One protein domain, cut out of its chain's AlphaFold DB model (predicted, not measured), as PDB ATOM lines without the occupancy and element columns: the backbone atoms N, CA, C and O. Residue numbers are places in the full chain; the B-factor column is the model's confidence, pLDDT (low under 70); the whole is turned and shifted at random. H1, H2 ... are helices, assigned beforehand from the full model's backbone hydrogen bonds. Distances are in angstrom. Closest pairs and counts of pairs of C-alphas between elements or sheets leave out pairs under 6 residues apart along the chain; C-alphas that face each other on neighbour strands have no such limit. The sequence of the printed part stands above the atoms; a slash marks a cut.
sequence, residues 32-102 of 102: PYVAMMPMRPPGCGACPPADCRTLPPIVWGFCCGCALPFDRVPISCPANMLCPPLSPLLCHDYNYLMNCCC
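This is residues 32 to 102 of the 102 residues of an uncharacterized protein of Homalodisca liturata (UniProt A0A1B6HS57). With little regular structure, this domain is two helices, H3 and H2, crossed at its middle, with two long loops swinging out to opposite ends and a single-turn helix, H1, near H2. The 71 printed residues run H1, H2, H3 with no named strand; the class is all helix, though named elements hold only 26 residues. It is compact, with a radius of gyration of the C-alphas of 11.7 A and spans of 34 by 23 by 21 A.

Find C-alpha 88 at (15.741, -27.957, 23.726); from there H3, residues 88 to 101, runs 19.4 A to C-alpha 101 at (30.277, -24.191, 36.078). H2, residues 56 to 63, covers 10.3 A; H1 is residues 32 to 35.

H3 and H2 touch about perpendicular, at 73 degrees; their closest C-alphas, Ile 58 and Tyr 94, are 5.2 A apart. H1 is close to H2 but not clearly touching, the closest C-alphas, Tyr 33 and Pro 56, being 7.5 A apart. H1 and H3 are apart. In H2 and H3 every O i to N i+4 pair is within hydrogen-bond range; H1 is too short for one.

Both links are long, 20 and 24 residues; the farthest C-alphas, Pro 42 and Ala 79, are 36.0 A apart. The printed part has no cut; pLDDT is under 70 at residues 32 to 43 and 86.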
ATOM      1  N   PRO A  32      29.629 -15.320  20.593       51.94
ATOM      2  CA  PRO A  32      30.811 -16.164  20.436       51.94
ATOM      3  C   PRO A  32      30.783 -17.392  21.358       51.94
ATOM      4  O   PRO A  32      31.378 -18.409  21.028       51.94
ATOM      5  N   TYR A  33      30.027 -17.355  22.459       49.75
ATOM      6  CA  TYR A  33      29.865 -18.493  23.366       49.75
ATOM      7  C   TYR A  33      29.111 -19.683  22.754       49.75
ATOM      8  O   TYR A  33      29.355 -20.810  23.168       49.75
ATOM      9  N   VAL A  34      28.221 -19.471  21.774       52.22
ATOM     10  CA  VAL A  34      27.445 -20.564  21.143       52.22
ATOM     11  C   VAL A  34      28.278 -21.268  20.062       52.22
ATOM     12  O   VAL A  34      28.111 -22.459  19.816       52.22
ATOM     13  N   ALA A  35      29.244 -20.562  19.464       51.28
ATOM     14  CA  ALA A  35      30.174 -21.125  18.482       51.28
ATOM     15  C   ALA A  35      31.256 -22.033  19.104       51.28
ATOM     16  O   ALA A  35      31.876 -22.823  18.397       51.28
ATOM     17  N   MET A  36      31.473 -21.955  20.422       52.84
ATOM     18  CA  MET A  36      32.461 -22.770  21.148       52.84
ATOM     19  C   MET A  36      31.927 -24.154  21.558       52.84
ATOM     20  O   MET A  36      32.654 -24.944  22.154       52.84
ATOM     21  N   MET A  37      30.667 -24.468  21.245       57.22
ATOM     22  CA  MET A  37      29.966 -25.642  21.770       57.22
ATOM     23  C   MET A  37      30.021 -26.947  20.939       57.22
ATOM     24  O   MET A  37      29.289 -27.866  21.309       57.22
ATOM     25  N   PRO A  38      30.817 -27.143  19.855       51.03
ATOM     26  CA  PRO A  38      30.621 -28.341  19.039       51.03
ATOM     27  C   PRO A  38      31.226 -29.636  19.613       51.03
ATOM     28  O   PRO A  38      30.997 -30.687  19.026       51.03
ATOM     29  N   MET A  39      31.943 -29.632  20.746       52.12
ATOM     30  CA  MET A  39      32.474 -30.871  21.348       52.12
ATOM     31  C   MET A  39      32.453 -30.817  22.880       52.12
ATOM     32  O   MET A  39      33.418 -30.389  23.512       52.12
ATOM     33  N   ARG A  40      31.355 -31.273  23.495       59.91
ATOM     34  CA  ARG A  40      31.320 -31.543  24.941       59.91
ATOM     35  C   ARG A  40      31.753 -32.991  25.213       59.91
ATOM     36  O   ARG A  40      31.136 -33.900  24.655       59.91
ATOM     37  N   PRO A  41      32.786 -33.232  26.043       58.44
ATOM     38  CA  PRO A  41      33.133 -34.575  26.501       58.44
ATOM     39  C   PRO A  41      32.019 -35.152  27.400       58.44
ATOM     40  O   PRO A  41      31.183 -34.388  27.892       58.44
ATOM     41  N   PRO A  42      31.982 -36.477  27.645       57.25
ATOM     42  CA  PRO A  42      31.073 -37.077  28.621       57.25
ATOM     43  C   PRO A  42      31.454 -36.606  30.036       57.25
ATOM     44  O   PRO A  42      32.265 -37.229  30.713       57.25
ATOM     45  N   GLY A  43      30.920 -35.455  30.452       69.50
ATOM     46  CA  GLY A  43      31.188 -34.826  31.746       69.50
ATOM     47  C   GLY A  43      31.333 -33.302  31.679       69.50
ATOM     48  O   GLY A  43      31.069 -32.660  30.657       69.50
ATOM     49  N   CYS A  44      31.765 -32.718  32.795       76.62
ATOM     50  CA  CYS A  44      32.103 -31.301  32.866       76.62
ATOM     51  C   CYS A  44      33.449 -31.054  32.171       76.62
ATOM     52  O   CYS A  44      34.466 -31.650  32.519       76.62
ATOM     53  N   GLY A  45      33.432 -30.218  31.138       75.31
ATOM     54  CA  GLY A  45      34.602 -29.772  30.395       75.31
ATOM     55  C   GLY A  45      35.147 -28.469  30.969       75.31
ATOM     56  O   GLY A  45      34.826 -28.078  32.088       75.31
ATOM     57  N   ALA A  46      35.962 -27.774  30.178       72.06
ATOM     58  CA  ALA A  46      36.454 -26.457  30.558       72.06
ATOM     59  C   ALA A  46      35.298 -25.444  30.628       72.06
ATOM     60  O   ALA A  46      34.535 -25.288  29.670       72.06
ATOM     61  N   CYS A  47      35.189 -24.751  31.760       78.31
ATOM     62  CA  CYS A  47      34.246 -23.658  31.940       78.31
ATOM     63  C   CYS A  47      34.821 -22.350  31.379       78.31
ATOM     64  O   CYS A  47      36.032 -22.119  31.464       78.31
ATOM     65  N   PRO A  48      33.976 -21.479  30.807       80.25
ATOM     66  CA  PRO A  48      34.413 -20.150  30.406       80.25
ATOM     67  C   PRO A  48      34.896 -19.358  31.636       80.25
ATOM     68  O   PRO A  48      34.298 -19.483  32.705       80.25
ATOM     69  N   PRO A  49      35.930 -18.507  31.510       78.94
ATOM     70  CA  PRO A  49      36.455 -17.689  32.608       78.94
ATOM     71  C   PRO A  49      35.566 -16.460  32.886       78.94
ATOM     72  O   PRO A  49      36.062 -15.354  33.086       78.94
ATOM     73  N   ALA A  50      34.246 -16.632  32.827       80.62
ATOM     74  CA  ALA A  50      33.252 -15.581  32.992       80.62
ATOM     75  C   ALA A  50      32.239 -15.985  34.066       80.62
ATOM     76  O   ALA A  50      31.927 -17.164  34.221       80.62
ATOM     77  N   ASP A  51      31.708 -14.996  34.785       83.31
ATOM     78  CA  ASP A  51      30.663 -15.223  35.782       83.31
ATOM     79  C   ASP A  51      29.413 -15.788  35.095       83.31
ATOM     80  O   ASP A  51      28.949 -15.257  34.078       83.31
ATOM     81  N   CYS A  52      28.844 -16.840  35.673       82.75
ATOM     82  CA  CYS A  52      27.632 -17.483  35.195       82.75
ATOM     83  C   CYS A  52      26.481 -16.509  34.936       82.75
ATOM     84  O   CYS A  52      25.745 -16.653  33.963       82.75
ATOM     85  N   ARG A  53      26.365 -15.449  35.738       84.19
ATOM     86  CA  ARG A  53      25.320 -14.425  35.574       84.19
ATOM     87  C   ARG A  53      25.440 -13.633  34.276       84.19
ATOM     88  O   ARG A  53      24.477 -13.007  33.851       84.19
ATOM     89  N   THR A  54      26.625 -13.631  33.675       84.69
ATOM     90  CA  THR A  54      26.928 -12.913  32.432       84.69
ATOM     91  C   THR A  54      26.919 -13.828  31.215       84.69
ATOM     92  O   THR A  54      26.918 -13.342  30.084       84.69
ATOM     93  N   LEU A  55      26.882 -15.149  31.429       84.88
ATOM     94  CA  LEU A  55      26.893 -16.116  30.348       84.88
ATOM     95  C   LEU A  55      25.552 -16.087  29.613       84.88
ATOM     96  O   LEU A  55      24.510 -16.374  30.203       84.88
ATOM     97  N   PRO A  56      25.547 -15.812  28.303       82.69
ATOM     98  CA  PRO A  56      24.303 -15.700  27.557       82.69
ATOM     99  C   PRO A  56      23.411 -16.944  27.582       82.69
ATOM    100  O   PRO A  56      22.210 -16.761  27.738       82.69
ATOM    101  N   PRO A  57      23.932 -18.189  27.502       83.06
ATOM    102  CA  PRO A  57      23.091 -19.380  27.622       83.06
ATOM    103  C   PRO A  57      22.417 -19.486  28.995       83.06
ATOM    104  O   PRO A  57      21.299 -19.980  29.092       83.06
ATOM    105  N   ILE A  58      23.072 -18.980  30.045       87.62
ATOM    106  CA  ILE A  58      22.521 -18.940  31.398       87.62
ATOM    107  C   ILE A  58      21.433 -17.873  31.506       87.62
ATOM    108  O   ILE A  58      20.328 -18.178  31.943       87.62
ATOM    109  N   VAL A  59      21.716 -16.646  31.062       87.56
ATOM    110  CA  VAL A  59      20.743 -15.543  31.097       87.56
ATOM    111  C   VAL A  59      19.515 -15.883  30.256       87.56
ATOM    112  O   VAL A  59      18.388 -15.737  30.717       87.56
ATOM    113  N   TRP A  60      19.719 -16.383  29.037       86.88
ATOM    114  CA  TRP A  60      18.635 -16.778  28.140       86.88
ATOM    115  C   TRP A  60      17.880 -17.990  28.673       86.88
ATOM    116  O   TRP A  60      16.654 -17.971  28.677       86.88
ATOM    117  N   GLY A  61      18.575 -19.019  29.161       88.12
ATOM    118  CA  GLY A  61      17.926 -20.186  29.751       88.12
ATOM    119  C   GLY A  61      17.069 -19.812  30.958       88.12
ATOM    120  O   GLY A  61      15.913 -20.216  31.031       88.12
ATOM    121  N   PHE A  62      17.581 -18.967  31.853       88.81
ATOM    122  CA  PHE A  62      16.830 -18.527  33.025       88.81
ATOM    123  C   PHE A  62      15.609 -17.687  32.641       88.81
ATOM    124  O   PHE A  62      14.484 -18.005  33.019       88.81
ATOM    125  N   CYS A  63      15.816 -16.646  31.834       87.31
ATOM    126  CA  CYS A  63      14.767 -15.690  31.490       87.31
ATOM    127  C   CYS A  63      13.714 -16.247  30.531       87.31
ATOM    128  O   CYS A  63      12.582 -15.771  30.530       87.31
ATOM    129  N   CYS A  64      14.062 -17.259  29.736       86.88
ATOM    130  CA  CYS A  64      13.149 -17.882  28.780       86.88
ATOM    131  C   CYS A  64      12.538 -19.203  29.275       86.88
ATOM    132  O   CYS A  64      11.877 -19.886  28.496       86.88
ATOM    133  N   GLY A  65      12.704 -19.545  30.560       86.75
ATOM    134  CA  GLY A  65      11.923 -20.600  31.218       86.75
ATOM    135  C   GLY A  65      12.566 -21.989  31.291       86.75
ATOM    136  O   GLY A  65      11.862 -22.960  31.545       86.75
ATOM    137  N   CYS A  66      13.880 -22.108  31.094       87.25
ATOM    138  CA  CYS A  66      14.629 -23.339  31.372       87.25
ATOM    139  C   CYS A  66      15.052 -23.468  32.848       87.25
ATOM    140  O   CYS A  66      15.552 -24.522  33.233       87.25
ATOM    141  N   ALA A  67      14.882 -22.412  33.655       87.00
ATOM    142  CA  ALA A  67      15.234 -22.418  35.072       87.00
ATOM    143  C   ALA A  67      14.438 -23.463  35.862       87.00
ATOM    144  O   ALA A  67      13.211 -23.542  35.777       87.00
ATOM    145  N   LEU A  68      15.152 -24.227  36.680       83.62
ATOM    146  CA  LEU A  68      14.599 -25.175  37.630       83.62
ATOM    147  C   LEU A  68      14.348 -24.463  38.971       83.62
ATOM    148  O   LEU A  68      15.048 -23.512  39.317       83.62
ATOM    149  N   PRO A  69      13.378 -24.922  39.782       79.25
ATOM    150  CA  PRO A  69      13.014 -24.259  41.040       79.25
ATOM    151  C   PRO A  69      14.134 -24.243  42.095       79.25
ATOM    152  O   PRO A  69      14.030 -23.541  43.099       79.25
ATOM    153  N   PHE A  70      15.192 -25.028  41.896       81.25
ATOM    154  CA  PHE A  70      16.364 -25.084  42.765       81.25
ATOM    155  C   PHE A  70      17.547 -24.254  42.254       81.25
ATOM    156  O   PHE A  70      18.547 -24.150  42.966       81.25
ATOM    157  N   ASP A  71      17.436 -23.625  41.083       80.56
ATOM    158  CA  ASP A  71      18.491 -22.771  40.550       80.56
ATOM    159  C   ASP A  71      18.499 -21.434  41.294       80.56
ATOM    160  O   ASP A  71      17.527 -20.679  41.291       80.56
ATOM    161  N   ARG A  72      19.609 -21.138  41.977       72.56
ATOM    162  CA  ARG A  72      19.725 -19.976  42.880       72.56
ATOM    163  C   ARG A  72      20.502 -18.805  42.296       72.56
ATOM    164  O   ARG A  72      20.901 -17.911  43.037       72.56
ATOM    165  N   VAL A  73      20.757 -18.800  40.993       71.00
ATOM    166  CA  VAL A  73      21.562 -17.742  40.385       71.00
ATOM    167  C   VAL A  73      20.684 -16.498  40.218       71.00
ATOM    168  O   VAL A  73      19.703 -16.554  39.480       71.00
ATOM    169  N   PRO A  74      20.985 -15.370  40.896       77.19
ATOM    170  CA  PRO A  74      20.182 -14.160  40.783       77.19
ATOM    171  C   PRO A  74      20.482 -13.496  39.437       77.19
ATOM    172  O   PRO A  74      21.391 -12.673  39.301       77.19
ATOM    173  N   ILE A  75      19.734 -13.911  38.424       83.94
ATOM    174  CA  ILE A  75      19.835 -13.416  37.056       83.94
ATOM    175  C   ILE A  75      18.792 -12.322  36.874       83.94
ATOM    176  O   ILE A  75      17.613 -12.501  37.170       83.94
ATOM    177  N   SER A  76      19.239 -11.167  36.387       85.25
ATOM    178  CA  SER A  76      18.347 -10.070  36.018       85.25
ATOM    179  C   SER A  76      17.974 -10.195  34.548       85.25
ATOM    180  O   SER A  76      18.850 -10.170  33.684       85.25
ATOM    181  N   CYS A  77      16.679 -10.315  34.262       85.38
ATOM    182  CA  CYS A  77      16.187 -10.418  32.895       85.38
ATOM    183  C   CYS A  77      16.048  -9.029  32.257       85.38
ATOM    184  O   CYS A  77      15.344  -8.179  32.808       85.38
ATOM    185  N   PRO A  78      16.691  -8.772  31.103       84.56
ATOM    186  CA  PRO A  78      16.495  -7.531  30.369       84.56
ATOM    187  C   PRO A  78      15.032  -7.390  29.930       84.56
ATOM    188  O   PRO A  78      14.458  -8.318  29.364       84.56
ATOM    189  N   ALA A  79      14.440  -6.210  30.119       79.94
ATOM    190  CA  ALA A  79      13.047  -5.952  29.734       79.94
ATOM    191  C   ALA A  79      12.807  -6.009  28.210       79.94
ATOM    192  O   ALA A  79      11.690  -6.234  27.761       79.94
ATOM    193  N   ASN A  80      13.857  -5.810  27.411       83.12
ATOM    194  CA  ASN A  80      13.844  -5.861  25.947       83.12
ATOM    195  C   ASN A  80      14.284  -7.224  25.381       83.12
ATOM    196  O   ASN A  80      14.576  -7.335  24.191       83.12
ATOM    197  N   MET A  81      14.384  -8.249  26.227       80.62
ATOM    198  CA  MET A  81      14.808  -9.576  25.811       80.62
ATOM    199  C   MET A  81      13.700 -10.281  25.025       80.62
ATOM    200  O   MET A  81      12.598 -10.484  25.525       80.62
ATOM    201  N   LEU A  82      14.006 -10.684  23.791       81.94
ATOM    202  CA  LEU A  82      13.115 -11.502  22.974       81.94
ATOM    203  C   LEU A  82      13.497 -12.969  23.147       81.94
ATOM    204  O   LEU A  82      14.562 -13.395  22.698       81.94
ATOM    205  N   CYS A  83      12.625 -13.737  23.795       77.88
ATOM    206  CA  CYS A  83      12.830 -15.168  23.941       77.88
ATOM    207  C   CYS A  83      12.522 -15.885  22.622       77.88
ATOM    208  O   CYS A  83      11.401 -15.768  22.115       77.88
ATOM    209  N   PRO A  84      13.481 -16.635  22.048       72.69
ATOM    210  CA  PRO A  84      13.168 -17.538  20.952       72.69
ATOM    211  C   PRO A  84      12.195 -18.630  21.437       72.69
ATOM    212  O   PRO A  84      12.124 -18.893  22.643       72.69
ATOM    213  N   PRO A  85      11.454 -19.293  20.527       71.75
ATOM    214  CA  PRO A  85      10.670 -20.472  20.886       71.75
ATOM    215  C   PRO A  85      11.561 -21.474  21.622       71.75
ATOM    216  O   PRO A  85      12.716 -21.664  21.232       71.75
ATOM    217  N   LEU A  86      11.026 -22.060  22.701       66.44
ATOM    218  CA  LEU A  86      11.771 -22.888  23.649       66.44
ATOM    219  C   LEU A  86      12.602 -23.929  22.896       66.44
ATOM    220  O   LEU A  86      12.074 -24.896  22.348       66.44
ATOM    221  N   SER A  87      13.910 -23.691  22.826       71.69
ATOM    222  CA  SER A  87      14.803 -24.589  22.113       71.69
ATOM    223  C   SER A  87      15.347 -25.614  23.109       71.69
ATOM    224  O   SER A  87      15.911 -25.221  24.135       71.69
ATOM    225  N   PRO A  88      15.201 -26.924  22.841       78.25
ATOM    226  CA  PRO A  88      15.741 -27.957  23.726       78.25
ATOM    227  C   PRO A  88      17.261 -27.822  23.892       78.25
ATOM    228  O   PRO A  88      17.796 -28.165  24.942       78.25
ATOM    229  N   LEU A  89      17.939 -27.249  22.890       79.50
ATOM    230  CA  LEU A  89      19.361 -26.920  22.941       79.50
ATOM    231  C   LEU A  89      19.677 -25.891  24.040       79.50
ATOM    232  O   LEU A  89      20.559 -26.132  24.856       79.50
ATOM    233  N   LEU A  90      18.913 -24.792  24.123       82.38
ATOM    234  CA  LEU A  90      19.128 -23.745  25.127       82.38
ATOM    235  C   LEU A  90      18.969 -24.284  26.552       82.38
ATOM    236  O   LEU A  90      19.803 -23.998  27.406       82.38
ATOM    237  N   CYS A  91      17.929 -25.080  26.810       83.94
ATOM    238  CA  CYS A  91      17.730 -25.660  28.137       83.94
ATOM    239  C   CYS A  91      18.800 -26.703  28.474       83.94
ATOM    240  O   CYS A  91      19.251 -26.781  29.615       83.94
ATOM    241  N   HIS A  92      19.247 -27.483  27.489       84.62
ATOM    242  CA  HIS A  92      20.361 -28.404  27.674       84.62
ATOM    243  C   HIS A  92      21.662 -27.660  28.029       84.62
ATOM    244  O   HIS A  92      22.366 -28.054  28.959       84.62
ATOM    245  N   ASP A  93      21.965 -26.556  27.341       81.88
ATOM    246  CA  ASP A  93      23.147 -25.736  27.617       81.88
ATOM    247  C   ASP A  93      23.081 -25.032  28.967       81.88
ATOM    248  O   ASP A  93      24.080 -24.995  29.688       81.88
ATOM    249  N   TYR A  94      21.904 -24.519  29.316       86.62
ATOM    250  CA  TYR A  94      21.612 -23.951  30.623       86.62
ATOM    251  C   TYR A  94      21.885 -24.965  31.741       86.62
ATOM    252  O   TYR A  94      22.686 -24.695  32.635       86.62
ATOM    253  N   ASN A  95      21.295 -26.160  31.642       86.69
ATOM    254  CA  ASN A  95      21.452 -27.216  32.643       86.69
ATOM    255  C   ASN A  95      22.903 -27.672  32.768       86.69
ATOM    256  O   ASN A  95      23.387 -27.917  33.870       86.69
ATOM    257  N   TYR A  96      23.617 -27.783  31.649       84.81
ATOM    258  CA  TYR A  96      25.028 -28.128  31.691       84.81
ATOM    259  C   TYR A  96      25.838 -27.073  32.438       84.81
ATOM    260  O   TYR A  96      26.636 -27.410  33.307       84.81
ATOM    261  N   LEU A  97      25.661 -25.798  32.088       85.12
ATOM    262  CA  LEU A  97      26.435 -24.718  32.687       85.12
ATOM    263  C   LEU A  97      26.119 -24.568  34.177       85.12
ATOM    264  O   LEU A  97      27.055 -24.423  34.954       85.12
ATOM    265  N   MET A  98      24.852 -24.701  34.580       86.81
ATOM    266  CA  MET A  98      24.492 -24.708  36.000       86.81
ATOM    267  C   MET A  98      25.099 -25.878  36.763       86.81
ATOM    268  O   MET A  98      25.603 -25.682  37.861       86.81
ATOM    269  N   ASN A  99      25.105 -27.082  36.189       86.31
ATOM    270  CA  ASN A  99      25.647 -28.254  36.878       86.31
ATOM    271  C   ASN A  99      27.180 -28.283  36.919       86.31
ATOM    272  O   ASN A  99      27.753 -28.842  37.851       86.31
ATOM    273  N   CYS A 100      27.843 -27.740  35.899       83.75
ATOM    274  CA  CYS A 100      29.287 -27.887  35.733       83.75
ATOM    275  C   CYS A 100      30.101 -26.638  36.072       83.75
ATOM    276  O   CYS A 100      31.295 -26.781  36.327       83.75
ATOM    277  N   CYS A 101      29.511 -25.439  36.033       82.81
ATOM    278  CA  CYS A 101      30.277 -24.191  36.078       82.81
ATOM    279  C   CYS A 101      29.855 -23.170  37.151       82.81
ATOM    280  O   CYS A 101      30.630 -22.235  37.342       82.81
ATOM    281  N   CYS A 102      28.699 -23.289  37.823       82.81
ATOM    282  CA  CYS A 102      28.093 -22.168  38.582       82.81
ATOM    283  C   CYS A 102      27.972 -22.312  40.116       82.81
ATOM    284  O   CYS A 102      27.623 -23.406  40.590       82.81
TER     285      CYS A 102